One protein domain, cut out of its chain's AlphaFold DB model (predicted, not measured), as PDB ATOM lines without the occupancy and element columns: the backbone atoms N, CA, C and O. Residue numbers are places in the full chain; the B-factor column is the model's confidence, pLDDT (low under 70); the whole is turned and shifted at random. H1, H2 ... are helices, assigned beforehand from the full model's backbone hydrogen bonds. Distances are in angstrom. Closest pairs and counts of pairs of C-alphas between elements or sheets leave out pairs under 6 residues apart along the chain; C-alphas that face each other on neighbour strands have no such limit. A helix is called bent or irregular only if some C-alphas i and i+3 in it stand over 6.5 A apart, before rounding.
ATOM      1  N   THR A   2     234.968 201.735 332.164       40.25
ATOM      2  CA  THR A   2     235.216 201.583 330.724       40.25
ATOM      3  C   THR A   2     236.641 202.036 330.420       40.25
ATOM      4  O   THR A   2     237.086 203.028 331.000       40.25
ATOM      5  N   LEU A   3     237.361 201.363 329.509       51.25
ATOM      6  CA  LEU A   3     238.524 201.999 328.876       51.25
ATOM      7  C   LEU A   3     238.057 203.380 328.416       51.25
ATOM      8  O   LEU A   3     237.080 203.470 327.671       51.25
ATOM      9  N   GLY A   4     238.708 204.448 328.878       60.56
ATOM     10  CA  GLY A   4     238.433 205.764 328.322       60.56
ATOM     11  C   GLY A   4     238.589 205.650 326.809       60.56
ATOM     12  O   GLY A   4     239.608 205.131 326.347       60.56
ATOM     13  N   ALA A   5     237.597 206.098 326.036       64.81
ATOM     14  CA  ALA A   5     237.621 206.036 324.571       64.81
ATOM     15  C   ALA A   5     238.944 206.577 323.975       64.81
ATOM     16  O   ALA A   5     239.347 206.196 322.879       64.81
ATOM     17  N   GLY A   6     239.667 207.414 324.729       77.44
ATOM     18  CA  GLY A   6     241.011 207.882 324.415       77.44
ATOM     19  C   GLY A   6     242.095 206.798 324.294       77.44
ATOM     20  O   GLY A   6     242.931 206.929 323.407       77.44
ATOM     21  N   THR A   7     242.118 205.736 325.108       77.38
ATOM     22  CA  THR A   7     243.203 204.725 325.051       77.38
ATOM     23  C   THR A   7     243.146 203.913 323.760       77.38
ATOM     24  O   THR A   7     244.159 203.776 323.077       77.38
ATOM     25  N   GLY A   8     241.954 203.441 323.381       78.12
ATOM     26  CA  GLY A   8     241.759 202.715 322.122       78.12
ATOM     27  C   GLY A   8     242.116 203.569 320.903       78.12
ATOM     28  O   GLY A   8     242.832 203.108 320.021       78.12
ATOM     29  N   ARG A   9     241.711 204.850 320.897       84.06
ATOM     30  CA  ARG A   9     242.069 205.801 319.828       84.06
ATOM     31  C   ARG A   9     243.577 206.030 319.718       84.06
ATOM     32  O   ARG A   9     244.087 206.125 318.610       84.06
ATOM     33  N   ARG A  10     244.301 206.099 320.842       86.44
ATOM     34  CA  ARG A  10     245.767 206.253 320.838       86.44
ATOM     35  C   ARG A  10     246.461 205.028 320.255       86.44
ATOM     36  O   ARG A  10     247.334 205.194 319.414       86.44
ATOM     37  N   ILE A  11     246.048 203.826 320.659       85.19
ATOM     38  CA  ILE A  11     246.600 202.577 320.112       85.19
ATOM     39  C   ILE A  11     246.330 202.491 318.616       85.19
ATOM     40  O   ILE A  11     247.259 202.239 317.863       85.19
ATOM     41  N   ALA A  12     245.101 202.776 318.179       87.38
ATOM     42  CA  ALA A  12     244.767 202.815 316.760       87.38
ATOM     43  C   ALA A  12     245.620 203.844 315.996       87.38
ATOM     44  O   ALA A  12     246.145 203.527 314.937       87.38
ATOM     45  N   GLY A  13     245.821 205.045 316.551       90.44
ATOM     46  CA  GLY A  13     246.670 206.072 315.942       90.44
ATOM     47  C   GLY A  13     248.134 205.645 315.808       90.44
ATOM     48  O   GLY A  13     248.716 205.793 314.736       90.44
ATOM     49  N   VAL A  14     248.721 205.062 316.861       91.19
ATOM     50  CA  VAL A  14     250.094 204.524 316.817       91.19
ATOM     51  C   VAL A  14     250.185 203.349 315.849       91.19
ATOM     52  O   VAL A  14     251.131 203.274 315.078       91.19
ATOM     53  N   PHE A  15     249.195 202.461 315.834       91.31
ATOM     54  CA  PHE A  15     249.141 201.335 314.907       91.31
ATOM     55  C   PHE A  15     249.093 201.788 313.441       91.31
ATOM     56  O   PHE A  15     249.854 201.285 312.620       91.31
ATOM     57  N   VAL A  16     248.255 202.776 313.118       93.38
ATOM     58  CA  VAL A  16     248.191 203.367 311.771       93.38
ATOM     59  C   VAL A  16     249.529 204.008 311.406       93.38
ATOM     60  O   VAL A  16     250.028 203.785 310.307       93.38
ATOM     61  N   LEU A  17     250.146 204.753 312.330       94.19
ATOM     62  CA  LEU A  17     251.474 205.326 312.116       94.19
ATOM     63  C   LEU A  17     252.513 204.236 311.822       94.19
ATOM     64  O   LEU A  17     253.262 204.359 310.859       94.19
ATOM     65  N   LEU A  18     252.525 203.150 312.597       92.62
ATOM     66  CA  LEU A  18     253.415 202.012 312.371       92.62
ATOM     67  C   LEU A  18     253.184 201.367 311.007       92.62
ATOM     68  O   LEU A  18     254.152 201.064 310.319       92.62
ATOM     69  N   LEU A  19     251.930 201.200 310.591       91.50
ATOM     70  CA  LEU A  19     251.598 200.651 309.280       91.50
ATOM     71  C   LEU A  19     252.145 201.532 308.150       91.50
ATOM     72  O   LEU A  19     252.741 201.021 307.205       91.50
ATOM     73  N   LEU A  20     251.998 202.855 308.265       93.12
ATOM     74  CA  LEU A  20     252.548 203.804 307.294       93.12
ATOM     75  C   LEU A  20     254.081 203.744 307.255       93.12
ATOM     76  O   LEU A  20     254.668 203.698 306.174       93.12
ATOM     77  N   MET A  21     254.731 203.691 308.419       92.50
ATOM     78  CA  MET A  21     256.192 203.611 308.519       92.50
ATOM     79  C   MET A  21     256.753 202.277 308.016       92.50
ATOM     80  O   MET A  21     257.828 202.256 307.430       92.50
ATOM     81  N   ALA A  22     256.031 201.175 308.218       88.81
ATOM     82  CA  ALA A  22     256.462 199.834 307.837       88.81
ATOM     83  C   ALA A  22     256.168 199.498 306.368       88.81
ATOM     84  O   ALA A  22     256.961 198.822 305.727       88.81
ATOM     85  N   CYS A  23     255.018 199.935 305.843       87.81
ATOM     86  CA  CYS A  23     254.490 199.453 304.560       87.81
ATOM     87  C   CYS A  23     254.393 200.534 303.476       87.81
ATOM     88  O   CYS A  23     254.142 200.193 302.326       87.81
ATOM     89  N   VAL A  24     254.541 201.822 303.808       89.38
ATOM     90  CA  VAL A  24     254.393 202.919 302.830       89.38
ATOM     91  C   VAL A  24     255.685 203.708 302.675       89.38
ATOM     92  O   VAL A  24     256.182 203.840 301.559       89.38
ATOM     93  N   LEU A  25     256.250 204.214 303.775       90.25
ATOM     94  CA  LEU A  25     257.477 205.017 303.752       90.25
ATOM     95  C   LEU A  25     258.665 204.323 303.043       90.25
ATOM     96  O   LEU A  25     259.320 204.990 302.243       90.25
ATOM     97  N   PRO A  26     258.919 203.012 303.234       88.81
ATOM     98  CA  PRO A  26     260.063 202.327 302.625       88.81
ATOM     99  C   PRO A  26     260.048 202.279 301.096       88.81
ATOM    100  O   PRO A  26     261.098 202.128 300.489       88.81
ATOM    101  N   TYR A  27     258.871 202.419 300.478       84.12
ATOM    102  CA  TYR A  27     258.722 202.499 299.022       84.12
ATOM    103  C   TYR A  27     258.906 203.921 298.477       84.12
ATOM    104  O   TYR A  27     258.935 204.137 297.268       84.12
ATOM    105  N   ARG A  28     258.938 204.925 299.359       87.12
ATOM    106  CA  ARG A  28     259.029 206.345 298.992       87.12
ATOM    107  C   ARG A  28     260.422 206.909 299.195       87.12
ATOM    108  O   ARG A  28     260.771 207.883 298.537       87.12
ATOM    109  N   VAL A  29     261.191 206.319 300.104       80.62
ATOM    110  CA  VAL A  29     262.524 206.795 300.446       80.62
ATOM    111  C   VAL A  29     263.538 205.732 300.048       80.62
ATOM    112  O   VAL A  29     263.803 204.793 300.789       80.62
ATOM    113  N   ALA A  30     264.127 205.894 298.867       65.06
ATOM    114  CA  ALA A  30     265.336 205.166 298.508       65.06
ATOM    115  C   ALA A  30     266.518 205.831 299.234       65.06
ATOM    116  O   ALA A  30     267.252 206.622 298.646       65.06
ATOM    117  N   VAL A  31     266.651 205.594 300.545       56.44
ATOM    118  CA  VAL A  31     267.688 206.252 301.367       56.44
ATOM    119  C   VAL A  31     269.090 205.809 300.938       56.44
ATOM    120  O   VAL A  31     270.049 206.566 301.055       56.44
ATOM    121  N   PHE A  32     269.217 204.594 300.408       56.38
ATOM    122  CA  PHE A  32     270.495 204.016 300.028       56.38
ATOM    123  C   PHE A  32     270.341 203.339 298.669       56.38
ATOM    124  O   PHE A  32     269.546 202.415 298.535       56.38
ATOM    125  N   GLY A  33     271.080 203.813 297.662       55.91
ATOM    126  CA  GLY A  33     271.131 203.210 296.328       55.91
ATOM    127  C   GLY A  33     271.801 201.838 296.363       55.91
ATOM    128  O   GLY A  33     272.950 201.695 295.954       55.91
ATOM    129  N   LEU A  34     271.109 200.845 296.918       56.22
ATOM    130  CA  LEU A  34     271.522 199.454 296.843       56.22
ATOM    131  C   LEU A  34     271.368 198.973 295.392       56.22
ATOM    132  O   LEU A  34     270.416 199.375 294.721       56.22
ATOM    133  N   PRO A  35     272.282 198.125 294.896       56.53
ATOM    134  CA  PRO A  35     272.091 197.453 293.618       56.53
ATOM    135  C   PRO A  35     270.737 196.725 293.584       56.53
ATOM    136  O   PRO A  35     270.395 196.016 294.532       56.53
ATOM    137  N   ASP A  36     269.981 196.883 292.488       53.12
ATOM    138  CA  ASP A  36     268.651 196.273 292.283       53.12
ATOM    139  C   ASP A  36     268.643 194.731 292.430       53.12
ATOM    140  O   ASP A  36     267.579 194.117 292.496       53.12
ATOM    141  N   ASP A  37     269.812 194.083 292.435       51.50
ATOM    142  CA  ASP A  37     270.022 192.634 292.494       51.50
ATOM    143  C   ASP A  37     270.461 192.114 293.879       51.50
ATOM    144  O   ASP A  37     270.788 190.935 294.011       51.50
ATOM    145  N   ALA A  38     270.468 192.950 294.922       58.66
ATOM    146  CA  ALA A  38     270.921 192.538 296.255       58.66
ATOM    147  C   ALA A  38     269.882 191.711 297.051       58.66
ATOM    148  O   ALA A  38     270.265 190.840 297.840       58.66
ATOM    149  N   SER A  39     268.578 191.967 296.862       67.38
ATOM    150  CA  SER A  39     267.478 191.261 297.541       67.38
ATOM    151  C   SER A  39     266.128 191.418 296.818       67.38
ATOM    152  O   SER A  39     265.956 192.307 295.983       67.38
ATOM    153  N   LEU A  40     265.144 190.561 297.136       68.12
ATOM    154  CA  LEU A  40     263.782 190.661 296.579       68.12
ATOM    155  C   LEU A  40     263.094 191.975 296.973       68.12
ATOM    156  O   LEU A  40     262.350 192.543 296.174       68.12
ATOM    157  N   ALA A  41     263.355 192.464 298.183       72.12
ATOM    158  CA  ALA A  41     262.904 193.768 298.641       72.12
ATOM    159  C   ALA A  41     263.504 194.917 297.823       72.12
ATOM    160  O   ALA A  41     262.750 195.757 297.330       72.12
ATOM    161  N   ALA A  42     264.822 194.914 297.595       73.44
ATOM    162  CA  ALA A  42     265.479 195.916 296.755       73.44
ATOM    163  C   ALA A  42     264.916 195.904 295.323       73.44
ATOM    164  O   ALA A  42     264.558 196.952 294.790       73.44
ATOM    165  N   ALA A  43     264.712 194.713 294.747       72.31
ATOM    166  CA  ALA A  43     264.091 194.550 293.431       72.31
ATOM    167  C   ALA A  43     262.639 195.071 293.368       72.31
ATOM    168  O   ALA A  43     262.168 195.462 292.299       72.31
ATOM    169  N   ALA A  44     261.928 195.084 294.501       73.81
ATOM    170  CA  ALA A  44     260.588 195.651 294.644       73.81
ATOM    171  C   ALA A  44     260.588 197.154 294.999       73.81
ATOM    172  O   ALA A  44     259.516 197.737 295.175       73.81
ATOM    173  N   GLY A  45     261.762 197.786 295.115       79.44
ATOM    174  CA  GLY A  45     261.907 199.181 295.535       79.44
ATOM    175  C   GLY A  45     261.595 199.416 297.017       79.44
ATOM    176  O   GLY A  45     261.163 200.510 297.375       79.44
ATOM    177  N   PHE A  46     261.758 198.399 297.867       82.06
ATOM    178  CA  PHE A  46     261.506 198.464 299.306       82.06
ATOM    179  C   PHE A  46     262.813 198.566 300.102       82.06
ATOM    180  O   PHE A  46     263.659 197.675 300.017       82.06
ATOM    181  N   ASP A  47     262.960 199.607 300.931       85.31
ATOM    182  CA  ASP A  47     264.119 199.770 301.823       85.31
ATOM    183  C   ASP A  47     263.831 199.352 303.280       85.31
ATOM    184  O   ASP A  47     263.213 200.082 304.064       85.31
ATOM    185  N   HIS A  48     264.357 198.196 303.693       83.75
ATOM    186  CA  HIS A  48     264.215 197.680 305.062       83.75
ATOM    187  C   HIS A  48     264.733 198.634 306.137       83.75
ATOM    188  O   HIS A  48     264.178 198.688 307.237       83.75
ATOM    189  N   ARG A  49     265.778 199.410 305.841       85.38
ATOM    190  CA  ARG A  49     266.382 200.331 306.813       85.38
ATOM    191  C   ARG A  49     265.403 201.441 307.161       85.38
ATOM    192  O   ARG A  49     265.171 201.703 308.340       85.38
ATOM    193  N   THR A  50     264.774 202.027 306.145       88.44
ATOM    194  CA  THR A  50     263.687 202.994 306.315       88.44
ATOM    195  C   THR A  50     262.536 202.407 307.128       88.44
ATOM    196  O   THR A  50     262.045 203.076 308.037       88.44
ATOM    197  N   ALA A  51     262.141 201.156 306.868       89.81
ATOM    198  CA  ALA A  51     261.076 200.494 307.626       89.81
ATOM    199  C   ALA A  51     261.432 200.370 309.116       89.81
ATOM    200  O   ALA A  51     260.662 200.781 309.984       89.81
ATOM    201  N   VAL A  52     262.627 199.856 309.419       90.12
ATOM    202  CA  VAL A  52     263.122 199.677 310.791       90.12
ATOM    203  C   VAL A  52     263.225 201.015 311.522       90.12
ATOM    204  O   VAL A  52     262.706 201.145 312.632       90.12
ATOM    205  N   LEU A  53     263.852 202.020 310.906       90.19
ATOM    206  CA  LEU A  53     264.021 203.347 311.502       90.19
ATOM    207  C   LEU A  53     262.676 204.055 311.699       90.19
ATOM    208  O   LEU A  53     262.442 204.640 312.757       90.19
ATOM    209  N   GLY A  54     261.774 203.968 310.719       92.00
ATOM    210  CA  GLY A  54     260.434 204.543 310.796       92.00
ATOM    211  C   GLY A  54     259.600 203.915 311.912       92.00
ATOM    212  O   GLY A  54     258.979 204.630 312.702       92.00
ATOM    213  N   ILE A  55     259.626 202.584 312.034       93.12
ATOM    214  CA  ILE A  55     258.970 201.864 313.132       93.12
ATOM    215  C   ILE A  55     259.574 202.280 314.478       93.12
ATOM    216  O   ILE A  55     258.833 202.650 315.389       93.12
ATOM    217  N   ALA A  56     260.902 202.272 314.611       92.25
ATOM    218  CA  ALA A  56     261.578 202.647 315.852       92.25
ATOM    219  C   ALA A  56     261.228 204.081 316.285       92.25
ATOM    220  O   ALA A  56     260.893 204.313 317.450       92.25
ATOM    221  N   ALA A  57     261.222 205.030 315.343       92.56
ATOM    222  CA  ALA A  57     260.822 206.412 315.591       92.56
ATOM    223  C   ALA A  57     259.356 206.511 316.042       92.56
ATOM    224  O   ALA A  57     259.060 207.182 317.033       92.56
ATOM    225  N   ALA A  58     258.437 205.805 315.377       94.00
ATOM    226  CA  ALA A  58     257.025 205.783 315.755       94.00
ATOM    227  C   ALA A  58     256.801 205.214 317.168       94.00
ATOM    228  O   ALA A  58     256.016 205.773 317.938       94.00
ATOM    229  N   LEU A  59     257.513 204.146 317.545       93.44
ATOM    230  CA  LEU A  59     257.433 203.565 318.890       93.44
ATOM    231  C   LEU A  59     258.033 204.491 319.956       93.44
ATOM    232  O   LEU A  59     257.455 204.630 321.035       93.44
ATOM    233  N   ALA A  60     259.148 205.163 319.658       90.50
ATOM    234  CA  ALA A  60     259.741 206.153 320.553       90.50
ATOM    235  C   ALA A  60     258.787 207.337 320.790       90.50
ATOM    236  O   ALA A  60     258.535 207.707 321.940       90.50
ATOM    237  N   LEU A  61     258.185 207.876 319.724       91.44
ATOM    238  CA  LEU A  61     257.169 208.929 319.813       91.44
ATOM    239  C   LEU A  61     255.941 208.467 320.603       91.44
ATOM    240  O   LEU A  61     255.438 209.217 321.440       91.44
ATOM    241  N   ALA A  62     255.483 207.228 320.402       89.62
ATOM    242  CA  ALA A  62     254.391 206.647 321.179       89.62
ATOM    243  C   ALA A  62     254.733 206.563 322.676       89.62
ATOM    244  O   ALA A  62     253.919 206.950 323.520       89.62
ATOM    245  N   GLY A  63     255.947 206.118 323.012       87.50
ATOM    246  CA  GLY A  63     256.444 206.067 324.386       87.50
ATOM    247  C   GLY A  63     256.512 207.450 325.040       87.50
ATOM    248  O   GLY A  63     256.002 207.631 326.148       87.50
ATOM    249  N   LEU A  64     257.064 208.448 324.342       88.00
ATOM    250  CA  LEU A  64     257.112 209.840 324.812       88.00
ATOM    251  C   LEU A  64     255.704 210.423 324.996       88.00
ATOM    252  O   LEU A  64     255.400 211.019 326.031       88.00
ATOM    253  N   TRP A  65     254.809 210.187 324.038       86.38
ATOM    254  CA  TRP A  65     253.428 210.657 324.107       86.38
ATOM    255  C   TRP A  65     252.670 210.053 325.296       86.38
ATOM    256  O   TRP A  65     251.988 210.771 326.037       86.38
ATOM    257  N   GLY A  66     252.825 208.748 325.532       83.38
ATOM    258  CA  GLY A  66     252.260 208.074 326.703       83.38
ATOM    259  C   GLY A  66     252.881 208.553 328.020       83.38
ATOM    260  O   GLY A  66     252.175 208.673 329.028       83.38
ATOM    261  N   ALA A  67     254.174 208.902 328.024       82.94
ATOM    262  CA  ALA A  67     254.853 209.476 329.186       82.94
ATOM    263  C   ALA A  67     254.281 210.848 329.558       82.94
ATOM    264  O   ALA A  67     254.147 211.140 330.747       82.94
ATOM    265  N   TRP A  68     253.857 211.651 328.583       78.31
ATOM    266  CA  TRP A  68     253.247 212.965 328.826       78.31
ATOM    267  C   TRP A  68     251.763 212.884 329.184       78.31
ATOM    268  O   TRP A  68     251.243 213.737 329.897       78.31
ATOM    269  N   ARG A  69     251.062 211.846 328.717       76.12
ATOM    270  CA  ARG A  69     249.637 211.635 328.998       76.12
ATOM    271  C   ARG A  69     249.415 210.237 329.567       76.12
ATOM    272  O   ARG A  69     249.103 209.344 328.774       76.12
ATOM    273  N   PRO A  70     249.525 210.048 330.901       64.75
ATOM    274  CA  PRO A  70     249.357 208.743 331.531       64.75
ATOM    275  C   PRO A  70     248.133 208.038 330.971       64.75
ATOM    276  O   PRO A  70     247.037 208.602 330.949       64.75
ATOM    277  N   LEU A  71     248.333 206.820 330.478       61.44
ATOM    278  CA  LEU A  71     247.201 205.941 330.264       61.44
ATOM    279  C   LEU A  71     246.600 205.665 331.641       61.44
ATOM    280  O   LEU A  71     247.327 205.376 332.592       61.44
ATOM    281  N   LEU A  72     245.285 205.858 331.745       50.66
ATOM    282  CA  LEU A  72     244.533 205.575 332.961       50.66
ATOM    283  C   LEU A  72     244.861 204.145 333.404       50.66
ATOM    284  O   LEU A  72     244.837 203.231 332.575       50.66
ATOM    285  N   ALA A  73     245.214 204.001 334.686       48.88
ATOM    286  CA  ALA A  73     245.605 202.744 335.313       48.88
ATOM    287  C   ALA A  73     244.648 201.621 334.904       48.88
ATOM    288  O   ALA A  73     243.436 201.826 334.915       48.88
ATOM    289  N   ALA A  74     245.198 200.465 334.525       45.22
ATOM    290  CA  ALA A  74     244.418 199.308 334.109       45.22
ATOM    291  C   ALA A  74     243.452 198.885 335.228       45.22
ATOM    292  O   ALA A  74     243.922 198.566 336.323       45.22
ATOM    293  N   ARG A 314     267.464 187.060 301.341       58.16
ATOM    294  CA  ARG A 314     266.144 186.679 301.915       58.16
ATOM    295  C   ARG A 314     265.292 187.831 302.446       58.16
ATOM    296  O   ARG A 314     264.363 187.607 303.212       58.16
ATOM    297  N   GLU A 315     265.610 189.056 302.066       68.38
ATOM    298  CA  GLU A 315     264.832 190.214 302.494       68.38
ATOM    299  C   GLU A 315     263.562 190.307 301.631       68.38
ATOM    300  O   GLU A 315     263.643 190.554 300.420       68.38
ATOM    301  N   PHE A 316     262.398 190.037 302.227       71.38
ATOM    302  CA  PHE A 316     261.103 190.196 301.563       71.38
ATOM    303  C   PHE A 316     260.546 191.596 301.809       71.38
ATOM    304  O   PHE A 316     260.581 192.068 302.944       71.38
ATOM    305  N   PRO A 317     259.954 192.260 300.803       77.19
ATOM    306  CA  PRO A 317     259.254 193.507 301.066       77.19
ATOM    307  C   PRO A 317     258.149 193.271 302.103       77.19
ATOM    308  O   PRO A 317     257.428 192.269 302.039       77.19
ATOM    309  N   LEU A 318     257.984 194.196 303.052       81.56
ATOM    310  CA  LEU A 318     256.865 194.107 303.987       81.56
ATOM    311  C   LEU A 318     255.556 194.341 303.228       81.56
ATOM    312  O   LEU A 318     255.312 195.421 302.683       81.56
ATOM    313  N   VAL A 319     254.701 193.321 303.225       78.25
ATOM    314  CA  VAL A 319     253.342 193.392 302.684       78.25
ATOM    315  C   VAL A 319     252.357 193.318 303.849       78.25
ATOM    316  O   VAL A 319     252.517 192.448 304.708       78.25
ATOM    317  N   PRO A 320     251.323 194.179 303.899       80.38
ATOM    318  CA  PRO A 320     250.273 194.074 304.902       80.38
ATOM    319  C   PRO A 320     249.609 192.695 304.852       80.38
ATOM    320  O   PRO A 320     248.894 192.356 303.911       80.38
ATOM    321  N   ASN A 321     249.841 191.892 305.879       81.25
ATOM    322  CA  ASN A 321     249.233 190.583 306.069       81.25
ATOM    323  C   ASN A 321     248.841 190.432 307.545       81.25
ATOM    324  O   ASN A 321     249.226 191.249 308.381       81.25
ATOM    325  N   VAL A 322     248.055 189.410 307.880       81.50
ATOM    326  CA  VAL A 322     247.473 189.318 309.228       81.50
ATOM    327  C   VAL A 322     248.540 189.231 310.326       81.50
ATOM    328  O   VAL A 322     248.400 189.909 311.342       81.50
ATOM    329  N   PHE A 323     249.623 188.481 310.110       82.31
ATOM    330  CA  PHE A 323     250.695 188.335 311.100       82.31
ATOM    331  C   PHE A 323     251.490 189.632 311.290       82.31
ATOM    332  O   PHE A 323     251.755 190.033 312.421       82.31
ATOM    333  N   LEU A 324     251.789 190.369 310.215       86.06
ATOM    334  CA  LEU A 324     252.426 191.683 310.298       86.06
ATOM    335  C   LEU A 324     251.517 192.702 310.999       86.06
ATOM    336  O   LEU A 324     251.986 193.480 311.828       86.06
ATOM    337  N   LEU A 325     250.213 192.696 310.708       87.75
ATOM    338  CA  LEU A 325     249.254 193.575 311.384       87.75
ATOM    339  C   LEU A 325     249.181 193.256 312.882       87.75
ATOM    340  O   LEU A 325     249.224 194.171 313.707       87.75
ATOM    341  N   PHE A 326     249.127 191.977 313.252       86.88
ATOM    342  CA  PHE A 326     249.138 191.560 314.653       86.88
ATOM    343  C   PHE A 326     250.456 191.916 315.356       86.88
ATOM    344  O   PHE A 326     250.444 192.432 316.479       86.88
ATOM    345  N   PHE A 327     251.589 191.739 314.675       90.38
ATOM    346  CA  PHE A 327     252.910 192.149 315.142       90.38
ATOM    347  C   PHE A 327     252.975 193.654 315.422       90.38
ATOM    348  O   PHE A 327     253.301 194.060 316.540       90.38
ATOM    349  N   LEU A 328     252.621 194.501 314.449       91.62
ATOM    350  CA  LEU A 328     252.654 195.959 314.608       91.62
ATOM    351  C   LEU A 328     251.673 196.429 315.688       91.62
ATOM    352  O   LEU A 328     251.997 197.326 316.470       91.62
ATOM    353  N   PHE A 329     250.499 195.803 315.788       90.50
ATOM    354  CA  PHE A 329     249.547 196.087 316.860       90.50
ATOM    355  C   PHE A 329     250.129 195.755 318.239       90.50
ATOM    356  O   PHE A 329     250.056 196.577 319.154       90.50
ATOM    357  N   SER A 330     250.752 194.585 318.386       91.19
ATOM    358  CA  SER A 330     251.380 194.158 319.640       91.19
ATOM    359  C   SER A 330     252.492 195.122 320.069       91.19
ATOM    360  O   SER A 330     252.582 195.482 321.243       91.19
ATOM    361  N   HIS A 331     253.270 195.641 319.114       93.31
ATOM    362  CA  HIS A 331     254.267 196.687 319.360       93.31
ATOM    363  C   HIS A 331     253.644 198.025 319.757       93.31
ATOM    364  O   HIS A 331     254.131 198.655 320.694       93.31
ATOM    365  N   ALA A 332     252.554 198.451 319.109       90.44
ATOM    366  CA  ALA A 332     251.834 199.667 319.488       90.44
ATOM    367  C   ALA A 332     251.348 199.598 320.944       90.44
ATOM    368  O   ALA A 332     251.529 200.544 321.716       90.44
ATOM    369  N   VAL A 333     250.764 198.458 321.324       88.00
ATOM    370  CA  VAL A 333     250.304 198.180 322.688       88.00
ATOM    371  C   VAL A 333     251.476 198.204 323.670       88.00
ATOM    372  O   VAL A 333     251.429 198.937 324.660       88.00
ATOM    373  N   ALA A 334     252.543 197.457 323.385       87.38
ATOM    374  CA  ALA A 334     253.719 197.389 324.245       87.38
ATOM    375  C   ALA A 334     254.382 198.765 324.424       87.38
ATOM    376  O   ALA A 334     254.679 199.163 325.551       87.38
ATOM    377  N   ALA A 335     254.546 199.534 323.345       87.81
ATOM    378  CA  ALA A 335     255.142 200.863 323.399       87.81
ATOM    379  C   ALA A 335     254.320 201.831 324.252       87.81
ATOM    380  O   ALA A 335     254.876 202.530 325.096       87.81
ATOM    381  N   LEU A 336     252.998 201.851 324.081       86.19
ATOM    382  CA  LEU A 336     252.120 202.763 324.812       86.19
ATOM    383  C   LEU A 336     251.958 202.405 326.292       86.19
ATOM    384  O   LEU A 336     251.719 203.300 327.099       86.19
ATOM    385  N   LEU A 337     252.075 201.131 326.665       81.62
ATOM    386  CA  LEU A 337     251.868 200.686 328.047       81.62
ATOM    387  C   LEU A 337     253.164 200.601 328.854       81.62
ATOM    388  O   LEU A 337     253.174 200.974 330.026       81.62
ATOM    389  N   CYS A 338     254.245 200.118 328.243       83.38
ATOM    390  CA  CYS A 338     255.462 199.751 328.961       83.38
ATOM    391  C   CYS A 338     256.576 200.798 328.877       83.38
ATOM    392  O   CYS A 338     257.365 200.905 329.814       83.38
ATOM    393  N   LEU A 339     256.652 201.601 327.810       84.19
ATOM    394  CA  LEU A 339     257.690 202.637 327.709       84.19
ATOM    395  C   LEU A 339     257.428 203.848 328.623       84.19
ATOM    396  O   LEU A 339     258.365 204.276 329.298       84.19
ATOM    397  N   PRO A 340     256.197 204.394 328.735       86.81
ATOM    398  CA  PRO A 340     255.926 205.536 329.604       86.81
ATOM    399  C   PRO A 340     256.374 205.384 331.062       86.81
ATOM    400  O   PRO A 340     257.010 206.312 331.572       86.81
ATOM    401  N   PRO A 341     256.074 204.273 331.768       81.06
ATOM    402  CA  PRO A 341     256.484 204.142 333.160       81.06
ATOM    403  C   PRO A 341     258.009 204.023 333.309       81.06
ATOM    404  O   PRO A 341     258.552 204.587 334.258       81.06
ATOM    405  N   LEU A 342     258.714 203.398 332.355       79.25
ATOM    406  CA  LEU A 342     260.183 203.381 332.333       79.25
ATOM    407  C   LEU A 342     260.761 204.788 332.139       79.25
ATOM    408  O   LEU A 342     261.617 205.213 332.913       79.25
ATOM    409  N   LEU A 343     260.258 205.540 331.157       81.88
ATOM    410  CA  LEU A 343     260.727 206.900 330.867       81.88
ATOM    411  C   LEU A 343     260.530 207.836 332.068       81.88
ATOM    412  O   LEU A 343     261.434 208.589 332.426       81.88
ATOM    413  N   ARG A 344     259.377 207.755 332.745       82.00
ATOM    414  CA  ARG A 344     259.111 208.546 333.958       82.00
ATOM    415  C   ARG A 344     260.004 208.154 335.124       82.00
ATOM    416  O   ARG A 344     260.493 209.036 335.828       82.00
ATOM    417  N   ALA A 345     260.211 206.858 335.343       77.44
ATOM    418  CA  ALA A 345     261.072 206.385 336.418       77.44
ATOM    419  C   ALA A 345     262.525 206.838 336.209       77.44
ATOM    420  O   ALA A 345     263.151 207.327 337.149       77.44
ATOM    421  N   GLY A 346     263.025 206.762 334.971       72.38
ATOM    422  CA  GLY A 346     264.352 207.260 334.606       72.38
ATOM    423  C   GLY A 346     264.488 208.775 334.790       72.38
ATOM    424  O   GLY A 346     265.460 209.231 335.382       72.38
ATOM    425  N   ALA A 347     263.489 209.551 334.358       78.94
ATOM    426  CA  ALA A 347     263.514 211.014 334.460       78.94
ATOM    427  C   ALA A 347     263.398 211.532 335.904       78.94
ATOM    428  O   ALA A 347     264.012 212.533 336.262       78.94
ATOM    429  N   THR A 348     262.597 210.873 336.743       80.38
ATOM    430  CA  THR A 348     262.326 211.342 338.114       80.38
ATOM    431  C   THR A 348     263.271 210.757 339.159       80.38
ATOM    432  O   THR A 348     263.312 211.254 340.286       80.38
ATOM    433  N   GLY A 349     264.002 209.686 338.828       72.69
ATOM    434  CA  GLY A 349     264.785 208.918 339.800       72.69
ATOM    435  C   GLY A 349     263.927 208.321 340.923       72.69
ATOM    436  O   GLY A 349     264.432 208.053 342.010       72.69
ATOM    437  N   ARG A 350     262.611 208.181 340.704       72.25
ATOM    438  CA  ARG A 350     261.658 207.600 341.655       72.25
ATOM    439  C   ARG A 350     261.026 206.377 341.017       72.25
ATOM    440  O   ARG A 350     260.318 206.471 340.016       72.25
ATOM    441  N   PHE A 351     261.287 205.219 341.612       66.69
ATOM    442  CA  PHE A 351     260.876 203.934 341.066       66.69
ATOM    443  C   PHE A 351     259.776 203.300 341.926       66.69
ATOM    444  O   PHE A 351     260.043 202.799 343.018       66.69
ATOM    445  N   ALA A 352     258.536 203.315 341.424       73.00
ATOM    446  CA  ALA A 352     257.358 202.800 342.133       73.00
ATOM    447  C   ALA A 352     256.717 201.561 341.476       73.00
ATOM    448  O   ALA A 352     255.664 201.121 341.926       73.00
ATOM    449  N   LEU A 353     257.322 200.992 340.425       79.44
ATOM    450  CA  LEU A 353     256.763 199.797 339.788       79.44
ATOM    451  C   LEU A 353     257.007 198.546 340.651       79.44
ATOM    452  O   LEU A 353     258.132 198.343 341.131       79.44
ATOM    453  N   PRO A 354     256.000 197.673 340.807       85.62
ATOM    454  CA  PRO A 354     256.195 196.299 341.247       85.62
ATOM    455  C   PRO A 354     257.153 195.545 340.316       85.62
ATOM    456  O   PRO A 354     257.156 195.755 339.100       85.62
ATOM    457  N   ASP A 355     257.924 194.605 340.863       87.00
ATOM    458  CA  ASP A 355     258.942 193.874 340.097       87.00
ATOM    459  C   ASP A 355     258.364 193.174 338.860       87.00
ATOM    460  O   ASP A 355     258.969 193.196 337.789       87.00
ATOM    461  N   ALA A 356     257.183 192.562 338.976       85.69
ATOM    462  CA  ALA A 356     256.540 191.861 337.865       85.69
ATOM    463  C   ALA A 356     256.183 192.803 336.696       85.69
ATOM    464  O   ALA A 356     256.322 192.419 335.535       85.69
ATOM    465  N   GLU A 357     255.787 194.044 336.991       88.06
ATOM    466  CA  GLU A 357     255.498 195.068 335.981       88.06
ATOM    467  C   GLU A 357     256.781 195.588 335.329       88.06
ATOM    468  O   GLU A 357     256.831 195.737 334.107       88.06
ATOM    469  N   LEU A 358     257.853 195.780 336.109       89.75
ATOM    470  CA  LEU A 358     259.180 196.083 335.565       89.75
ATOM    471  C   LEU A 358     259.652 194.981 334.611       89.75
ATOM    472  O   LEU A 358     260.138 195.270 333.519       89.75
ATOM    473  N   GLY A 359     259.466 193.719 335.000       91.81
ATOM    474  CA  GLY A 359     259.780 192.572 334.156       91.81
ATOM    475  C   GLY A 359     259.049 192.628 332.816       91.81
ATOM    476  O   GLY A 359     259.676 192.441 331.778       91.81
ATOM    477  N   LEU A 360     257.746 192.931 332.819       91.12
ATOM    478  CA  LEU A 360     256.973 193.113 331.585       91.12
ATOM    479  C   LEU A 360     257.495 194.272 330.732       91.12
ATOM    480  O   LEU A 360     257.554 194.154 329.510       91.12
ATOM    481  N   CYS A 361     257.917 195.371 331.358       92.25
ATOM    482  CA  CYS A 361     258.494 196.486 330.619       92.25
ATOM    483  C   CYS A 361     259.816 196.101 329.945       92.25
ATOM    484  O   CYS A 361     260.041 196.448 328.789       92.25
ATOM    485  N   PHE A 362     260.663 195.323 330.616       95.44
ATOM    486  CA  PHE A 362     261.883 194.786 330.016       95.44
ATOM    487  C   PHE A 362     261.609 193.793 328.881       95.44
ATOM    488  O   PHE A 362     262.295 193.835 327.862       95.44
ATOM    489  N   VAL A 363     260.566 192.970 329.006       95.69
ATOM    490  CA  VAL A 363     260.084 192.105 327.917       95.69
ATOM    491  C   VAL A 363     259.610 192.921 326.704       95.69
ATOM    492  O   VAL A 363     259.905 192.558 325.566       95.69
ATOM    493  N   ALA A 364     258.919 194.043 326.921       94.00
ATOM    494  CA  ALA A 364     258.536 194.946 325.837       94.00
ATOM    495  C   ALA A 364     259.769 195.531 325.131       94.00
ATOM    496  O   ALA A 364     259.826 195.537 323.905       94.00
ATOM    497  N   VAL A 365     260.762 195.993 325.900       95.31
ATOM    498  CA  VAL A 365     261.988 196.589 325.350       95.31
ATOM    499  C   VAL A 365     262.758 195.582 324.501       95.31
ATOM    500  O   VAL A 365     263.121 195.923 323.380       95.31
ATOM    501  N   ILE A 366     262.972 194.348 324.976       96.12
ATOM    502  CA  ILE A 366     263.682 193.346 324.166       96.12
ATOM    503  C   ILE A 366     262.910 193.019 322.878       96.12
ATOM    504  O   ILE A 366     263.526 192.933 321.825       96.12
ATOM    505  N   GLY A 367     261.573 192.930 322.924       94.81
ATOM    506  CA  GLY A 367     260.761 192.727 321.718       94.81
ATOM    507  C   GLY A 367     260.901 193.873 320.709       94.81
ATOM    508  O   GLY A 367     261.080 193.630 319.521       94.81
ATOM    509  N   ILE A 368     260.924 195.124 321.182       94.00
ATOM    510  CA  ILE A 368     261.150 196.303 320.329       94.00
ATOM    511  C   ILE A 368     262.557 196.290 319.714       94.00
ATOM    512  O   ILE A 368     262.720 196.616 318.540       94.00
ATOM    513  N   LEU A 369     263.578 195.901 320.477       94.81
ATOM    514  CA  LEU A 369     264.952 195.826 319.974       94.81
ATOM    515  C   LEU A 369     265.156 194.712 318.934       94.81
ATOM    516  O   LEU A 369     266.131 194.768 318.191       94.81
ATOM    517  N   LEU A 370     264.251 193.730 318.851       94.12
ATOM    518  CA  LEU A 370     264.281 192.645 317.861       94.12
ATOM    519  C   LEU A 370     263.553 192.990 316.544       94.12
ATOM    520  O   LEU A 370     263.592 192.203 315.598       94.12
ATOM    521  N   ILE A 371     262.934 194.173 316.433       92.44
ATOM    522  CA  ILE A 371     262.286 194.647 315.195       92.44
ATOM    523  C   ILE A 371     263.214 194.614 313.970       92.44
ATOM    524  O   ILE A 371     262.733 194.206 312.913       92.44
ATOM    525  N   PRO A 372     264.506 195.002 314.048       90.56
ATOM    526  CA  PRO A 372     265.402 194.913 312.898       90.56
ATOM    527  C   PRO A 372     265.487 193.500 312.313       90.56
ATOM    528  O   PRO A 372     265.411 193.352 311.097       90.56
ATOM    529  N   GLY A 373     265.549 192.471 313.162       87.69
ATOM    530  CA  GLY A 373     265.557 191.074 312.724       87.69
ATOM    531  C   GLY A 373     264.232 190.626 312.119       87.69
ATOM    532  O   GLY A 373     264.207 189.957 311.085       87.69
ATOM    533  N   ALA A 374     263.116 191.045 312.724       89.56
ATOM    534  CA  ALA A 374     261.768 190.760 312.229       89.56
ATOM    535  C   ALA A 374     261.542 191.347 310.836       89.56
ATOM    536  O   ALA A 374     261.116 190.658 309.912       89.56
ATOM    537  N   VAL A 375     261.848 192.634 310.692       86.88
ATOM    538  CA  VAL A 375     261.606 193.395 309.470       86.88
ATOM    539  C   VAL A 375     262.631 193.059 308.402       86.88
ATOM    540  O   VAL A 375     262.252 193.016 307.242       86.88
ATOM    541  N   GLY A 376     263.894 192.810 308.756       81.38
ATOM    542  CA  GLY A 376     264.960 192.519 307.793       81.38
ATOM    543  C   GLY A 376     264.736 191.230 307.003       81.38
ATOM    544  O   GLY A 376     265.105 191.159 305.836       81.38
ATOM    545  N   ARG A 377     264.089 190.223 307.602       77.44
ATOM    546  CA  ARG A 377     263.709 188.993 306.891       77.44
ATOM    547  C   ARG A 377     262.269 189.013 306.408       77.44
ATOM    548  O   ARG A 377     261.998 188.511 305.325       77.44
ATOM    549  N   ALA A 378     261.365 189.620 307.177       79.38
ATOM    550  CA  ALA A 378     259.952 189.782 306.836       79.38
ATOM    551  C   ALA A 378     259.196 188.476 306.515       79.38
ATOM    552  O   ALA A 378     258.058 188.523 306.044       79.38
ATOM    553  N   ASP A 379     259.780 187.310 306.799       80.81
ATOM    554  CA  ASP A 379     259.044 186.058 306.787       80.81
ATOM    555  C   ASP A 379     258.230 185.895 308.069       80.81
ATOM    556  O   ASP A 379     258.496 186.479 309.125       80.81
ATOM    557  N   PHE A 380     257.206 185.065 307.933       78.50
ATOM    558  CA  PHE A 380     256.235 184.786 308.968       78.50
ATOM    559  C   PHE A 380     256.887 184.370 310.304       78.50
ATOM    560  O   PHE A 380     256.536 184.900 311.361       78.50
ATOM    561  N   ALA A 381     257.851 183.445 310.254       83.31
ATOM    562  CA  ALA A 381     258.446 182.861 311.447       83.31
ATOM    563  C   ALA A 381     259.235 183.916 312.225       83.31
ATOM    564  O   ALA A 381     259.039 184.054 313.432       83.31
ATOM    565  N   HIS A 382     260.064 184.714 311.542       86.88
ATOM    566  CA  HIS A 382     260.831 185.778 312.192       86.88
ATOM    567  C   HIS A 382     259.944 186.892 312.742       86.88
ATOM    568  O   HIS A 382     260.195 187.337 313.862       86.88
ATOM    569  N   ILE A 383     258.913 187.331 312.011       87.88
ATOM    570  CA  ILE A 383     258.030 188.410 312.478       87.88
ATOM    571  C   ILE A 383     257.428 188.059 313.838       87.88
ATOM    572  O   ILE A 383     257.566 188.827 314.793       87.88
ATOM    573  N   PHE A 384     256.827 186.882 313.979       84.88
ATOM    574  CA  PHE A 384     256.235 186.520 315.260       84.88
ATOM    575  C   PHE A 384     257.281 186.136 316.306       84.88
ATOM    576  O   PHE A 384     257.184 186.574 317.452       84.88
ATOM    577  N   ALA A 385     258.297 185.348 315.941       90.62
ATOM    578  CA  ALA A 385     259.294 184.872 316.893       90.62
ATOM    579  C   ALA A 385     260.057 186.033 317.554       90.62
ATOM    580  O   ALA A 385     260.253 186.039 318.770       90.62
ATOM    581  N   PHE A 386     260.403 187.068 316.787       92.44
ATOM    582  CA  PHE A 386     260.972 188.304 317.328       92.44
ATOM    583  C   PHE A 386     259.930 189.196 318.018       92.44
ATOM    584  O   PHE A 386     260.258 189.902 318.973       92.44
ATOM    585  N   GLY A 387     258.662 189.121 317.608       91.69
ATOM    586  CA  GLY A 387     257.533 189.771 318.274       91.69
ATOM    587  C   GLY A 387     257.082 189.115 319.584       91.69
ATOM    588  O   GLY A 387     256.252 189.694 320.286       91.69
ATOM    589  N   PHE A 388     257.625 187.953 319.965       93.44
ATOM    590  CA  PHE A 388     257.151 187.153 321.104       93.44
ATOM    591  C   PHE A 388     256.987 187.972 322.395       93.44
ATOM    592  O   PHE A 388     255.981 187.855 323.097       93.44
ATOM    593  N   GLY A 389     257.955 188.841 322.705       94.25
ATOM    594  CA  GLY A 389     257.902 189.690 323.896       94.25
ATOM    595  C   GLY A 389     256.745 190.694 323.875       94.25
ATOM    596  O   GLY A 389     256.017 190.826 324.861       94.25
ATOM    597  N   THR A 390     256.521 191.382 322.754       93.25
ATOM    598  CA  THR A 390     255.433 192.369 322.647       93.25
ATOM    599  C   THR A 390     254.065 191.706 322.526       93.25
ATOM    600  O   THR A 390     253.102 192.213 323.104       93.25
ATOM    601  N   VAL A 391     253.977 190.531 321.894       92.56
ATOM    602  CA  VAL A 391     252.774 189.679 321.901       92.56
ATOM    603  C   VAL A 391     252.424 189.258 323.328       92.56
ATOM    604  O   VAL A 391     251.274 189.398 323.746       92.56
ATOM    605  N   LEU A 392     253.405 188.826 324.128       93.44
ATOM    606  CA  LEU A 392     253.180 188.487 325.535       93.44
ATOM    607  C   LEU A 392     252.649 189.679 326.341       93.44
ATOM    608  O   LEU A 392     251.729 189.522 327.148       93.44
ATOM    609  N   VAL A 393     253.187 190.876 326.111       91.31
ATOM    610  CA  VAL A 393     252.706 192.109 326.754       91.31
ATOM    611  C   VAL A 393     251.267 192.412 326.335       91.31
ATOM    612  O   VAL A 393     250.428 192.697 327.195       91.31
ATOM    613  N   ALA A 394     250.946 192.286 325.046       89.31
ATOM    614  CA  ALA A 394     249.592 192.478 324.535       89.31
ATOM    615  C   ALA A 394     248.600 191.461 325.121       89.31
ATOM    616  O   ALA A 394     247.491 191.840 325.500       89.31
ATOM    617  N   LEU A 395     249.007 190.200 325.287       89.50
ATOM    618  CA  LEU A 395     248.216 189.150 325.936       89.50
ATOM    619  C   LEU A 395     247.984 189.426 327.425       89.50
ATOM    620  O   LEU A 395     246.855 189.296 327.901       89.50
ATOM    621  N   CYS A 396     249.016 189.853 328.159       88.25
ATOM    622  CA  CYS A 396     248.878 190.269 329.558       88.25
ATOM    623  C   CYS A 396     247.903 191.434 329.702       88.25
ATOM    624  O   CYS A 396     247.098 191.475 330.636       88.25
ATOM    625  N   TRP A 397     247.975 192.386 328.775       83.44
ATOM    626  CA  TRP A 397     247.094 193.536 328.785       83.44
ATOM    627  C   TRP A 397     245.660 193.160 328.420       83.44
ATOM    628  O   TRP A 397     244.733 193.569 329.114       83.44
ATOM    629  N   ALA A 398     245.469 192.321 327.402       84.25
ATOM    630  CA  ALA A 398     244.167 191.782 327.036       84.25
ATOM    631  C   ALA A 398     243.536 191.033 328.213       84.25
ATOM    632  O   ALA A 398     242.404 191.330 328.576       84.25
ATOM    633  N   ALA A 399     244.273 190.141 328.878       82.69
ATOM    634  CA  ALA A 399     243.776 189.377 330.025       82.69
ATOM    635  C   ALA A 399     243.222 190.261 331.161       82.69
ATOM    636  O   ALA A 399     242.289 189.858 331.853       82.69
ATOM    637  N   ASN A 400     243.765 191.471 331.317       76.25
ATOM    638  CA  ASN A 400     243.335 192.466 332.300       76.25
ATOM    639  C   ASN A 400     242.436 193.574 331.709       76.25
ATOM    640  O   ASN A 400     242.054 194.506 332.413       76.25
ATOM    641  N   GLY A 401     242.139 193.514 330.410       70.62
ATOM    642  CA  GLY A 401     241.464 194.557 329.647       70.62
ATOM    643  C   GLY A 401     239.977 194.276 329.398       70.62
ATOM    644  O   GLY A 401     239.456 193.193 329.682       70.62
ATOM    645  N   PRO A 402     239.238 195.246 328.829       68.06
ATOM    646  CA  PRO A 402     237.825 195.058 328.538       68.06
ATOM    647  C   PRO A 402     237.599 194.043 327.415       68.06
ATOM    648  O   PRO A 402     238.467 193.762 326.586       68.06
ATOM    649  N   ARG A 403     236.375 193.512 327.362       72.06
ATOM    650  CA  ARG A 403     235.964 192.445 326.437       72.06
ATOM    651  C   ARG A 403     236.300 192.700 324.954       72.06
ATOM    652  O   ARG A 403     236.838 191.780 324.354       72.06
ATOM    653  N   PRO A 404     236.061 193.883 324.351       68.44
ATOM    654  CA  PRO A 404     236.328 194.081 322.919       68.44
ATOM    655  C   PRO A 404     237.809 193.936 322.560       68.44
ATOM    656  O   PRO A 404     238.157 193.365 321.534       68.44
ATOM    657  N   LEU A 405     238.687 194.403 323.443       67.38
ATOM    658  CA  LEU A 405     240.127 194.287 323.274       67.38
ATOM    659  C   LEU A 405     240.602 192.839 323.451       67.38
ATOM    660  O   LEU A 405     241.436 192.376 322.681       67.38
ATOM    661  N   ARG A 406     240.046 192.120 324.437       75.94
ATOM    662  CA  ARG A 406     240.272 190.674 324.588       75.94
ATOM    663  C   ARG A 406     239.915 189.929 323.316       75.94
ATOM    664  O   ARG A 406     240.731 189.169 322.816       75.94
ATOM    665  N   LEU A 407     238.726 190.199 322.784       74.81
ATOM    666  CA  LEU A 407     238.267 189.606 321.535       74.81
ATOM    667  C   LEU A 407     239.210 189.940 320.382       74.81
ATOM    668  O   LEU A 407     239.553 189.036 319.640       74.81
ATOM    669  N   PHE A 408     239.684 191.182 320.265       72.00
ATOM    670  CA  PHE A 408     240.639 191.554 319.220       72.00
ATOM    671  C   PHE A 408     241.959 190.779 319.325       72.00
ATOM    672  O   PHE A 408     242.404 190.202 318.340       72.00
ATOM    673  N   VAL A 409     242.575 190.728 320.511       74.25
ATOM    674  CA  VAL A 409     243.861 190.034 320.697       74.25
ATOM    675  C   VAL A 409     243.702 188.525 320.530       74.25
ATOM    676  O   VAL A 409     244.503 187.907 319.836       74.25
ATOM    677  N   TYR A 410     242.657 187.926 321.106       78.75
ATOM    678  CA  TYR A 410     242.403 186.491 320.959       78.75
ATOM    679  C   TYR A 410     242.004 186.114 319.534       78.75
ATOM    680  O   TYR A 410     242.443 185.076 319.054       78.75
ATOM    681  N   ALA A 411     241.238 186.956 318.835       74.50
ATOM    682  CA  ALA A 411     240.960 186.766 317.416       74.50
ATOM    683  C   ALA A 411     242.235 186.906 316.581       74.50
ATOM    684  O   ALA A 411     242.437 186.106 315.681       74.50
ATOM    685  N   GLY A 412     243.116 187.859 316.900       73.00
ATOM    686  CA  GLY A 412     244.422 188.002 316.254       73.00
ATOM    687  C   GLY A 412     245.254 186.726 316.365       73.00
ATOM    688  O   GLY A 412     245.637 186.167 315.344       73.00
ATOM    689  N   VAL A 413     245.415 186.203 317.586       77.12
ATOM    690  CA  VAL A 413     246.093 184.918 317.829       77.12
ATOM    691  C   VAL A 413     245.393 183.773 317.098       77.12
ATOM    692  O   VAL A 413     246.053 182.963 316.463       77.12
ATOM    693  N   ALA A 414     244.063 183.689 317.152       78.56
ATOM    694  CA  ALA A 414     243.325 182.612 316.499       78.56
ATOM    695  C   ALA A 414     243.473 182.652 314.970       78.56
ATOM    696  O   ALA A 414     243.712 181.616 314.358       78.56
ATOM    697  N   ILE A 415     243.359 183.830 314.352       73.88
ATOM    698  CA  ILE A 415     243.532 183.990 312.904       73.88
ATOM    699  C   ILE A 415     244.973 183.688 312.519       73.88
ATOM    700  O   ILE A 415     245.195 183.048 311.499       73.88
ATOM    701  N   GLU A 416     245.946 184.105 313.323       70.69
ATOM    702  CA  GLU A 416     247.346 183.776 313.092       70.69
ATOM    703  C   GLU A 416     247.575 182.265 313.137       70.69
ATOM    704  O   GLU A 416     248.098 181.706 312.179       70.69
ATOM    705  N   LEU A 417     247.065 181.579 314.161       71.81
ATOM    706  CA  LEU A 417     247.109 180.122 314.236       71.81
ATOM    707  C   LEU A 417     246.437 179.474 313.020       71.81
ATOM    708  O   LEU A 417     247.002 178.555 312.432       71.81
ATOM    709  N   VAL A 418     245.264 179.947 312.597       72.94
ATOM    710  CA  VAL A 418     244.572 179.409 311.414       72.94
ATOM    711  C   VAL A 418     245.371 179.670 310.140       72.94
ATOM    712  O   VAL A 418     245.525 178.758 309.335       72.94
ATOM    713  N   ALA A 419     245.916 180.872 309.959       68.56
ATOM    714  CA  ALA A 419     246.717 181.231 308.795       68.56
ATOM    715  C   ALA A 419     247.988 180.374 308.713       68.56
ATOM    716  O   ALA A 419     248.294 179.844 307.647       68.56
ATOM    717  N   MET A 420     248.671 180.160 309.842       66.19
ATOM    718  CA  MET A 420     249.837 179.279 309.944       66.19
ATOM    719  C   MET A 420     249.499 177.837 309.599       66.19
ATOM    720  O   MET A 420     250.177 177.215 308.785       66.19
ATOM    721  N   ASN A 421     248.442 177.304 310.214       63.94
ATOM    722  CA  ASN A 421     248.046 175.918 310.008       63.94
ATOM    723  C   ASN A 421     247.520 175.696 308.584       63.94
ATOM    724  O   ASN A 421     247.782 174.656 307.989       63.94
ATOM    725  N   HIS A 422     246.834 176.679 307.998       61.34
ATOM    726  CA  HIS A 422     246.410 176.609 306.606       61.34
ATOM    727  C   HIS A 422     247.610 176.542 305.659       61.34
ATOM    728  O   HIS A 422     247.642 175.728 304.737       61.34
ATOM    729  N   TRP A 423     248.631 177.352 305.922       59.44
ATOM    730  CA  TRP A 423     249.825 177.388 305.091       59.44
ATOM    731  C   TRP A 423     250.682 176.120 305.232       59.44
ATOM    732  O   TRP A 423     251.202 175.622 304.239       59.44
ATOM    733  N   LEU A 424     250.793 175.570 306.444       58.16
ATOM    734  CA  LEU A 424     251.695 174.452 306.740       58.16
ATOM    735  C   LEU A 424     251.054 173.067 306.615       58.16
ATOM    736  O   LEU A 424     251.733 172.134 306.205       58.16
ATOM    737  N   PHE A 425     249.762 172.927 306.917       56.06
ATOM    738  CA  PHE A 425     249.071 171.634 306.865       56.06
ATOM    739  C   PHE A 425     248.121 171.516 305.677       56.06
ATOM    740  O   PHE A 425     248.070 170.462 305.050       56.06
TER     741      PHE A 425
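AT A GLANCE: This is residues 2 to 74 and 314 to 425 of the 581 residues of an uncharacterized protein of Alphaproteobacteria bacterium (UniProt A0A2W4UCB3). One arm of a bent helix, H4a, runs through the middle of a helix bundle, part aligned and part crossed, with H1 and H3 on one side, H5, H6 and H7 on another, and H8 at the edge. H4b lies at one end, H2 and the loop of residues 24 to 39 at the other. The printed part has 185 residues, with eight named helices, H1 to H8 in chain order, and no named strand: all helix. It is compact, with a radius of gyration of the C-alphas of 16.9 A and spans of 52 by 41 by 28 A.

HOW THE PARTS SIT: Start at H1, residues 5 to 23: it touches H3, residues 48 to 68, opposite ways at a shallow tilt of 18 degrees, the closest C-alphas, Ala 22 and Ala 51, 4.7 A apart. H2, residues 40 to 43, is close to but not clearly touching H3, the closest C-alphas, Ala 41 and His 48, 7.6 A apart. Next find the hub, H4, residues 322 to 348, assigned as one helix by its hydrogen bonds but bent, C-alphas 337 and 340 being 6.5 A apart; its arms are H4a, residues 322 to 337, and H4b, residues 340 to 348. H4a touches residues 11 to 19 alone of H1, closest at C-alphas 332 and 15, 5.6 A. H4b touches residues 63 to 68 alone of H3, closest at C-alphas 340 and 67, 4.1 A. H7, residues 380 to 399, irregular with C-alphas 386 and 389 7.4 A apart, touches H4a, closest at C-alphas 391 and 330, 5.2 A. H5, residues 355 to 369, touches residues 386 to 393 alone of H7, closest at C-alphas 367 and 389, 4.7 A. H7 forms hairpins with H6, residues 371 to 377, closest C-alphas 383 and 374, 4.4 A, and with H8, residues 403 to 425, closest C-alphas 398 and 406, 4.7 A. Every O i to N i+4 pair is within hydrogen-bond range in H1, H3, H4a, H4b, H5, H6 and H8, and 14 of 16 in H7; H2 is too short for one.

IN THESE COORDINATES: Find C-alpha 5 at (237.621, 206.036, 324.571); from there H1 runs 27.0 A. H3 spans 30.3 A, and H4a, from C-alpha 322 at (247.473, 189.318, 309.228), 22.4 A. H5 spans 21.1 A, H7 24.9 A, and H8 31.4 A, to C-alpha 425 at (249.071, 171.634, 306.865).

THE WHOLE: Look at Thr 2 and Pro 35, the two C-alphas farthest apart, 52.5 A. Residues 75 to 313 are cut out, with 40.8 A between C-alphas 74 and 314. The link from H1 to H2 is long. The mean pLDDT of the printed part is 80.5; 33 residues are under 70, among them 30 to 40 and 419 to 425.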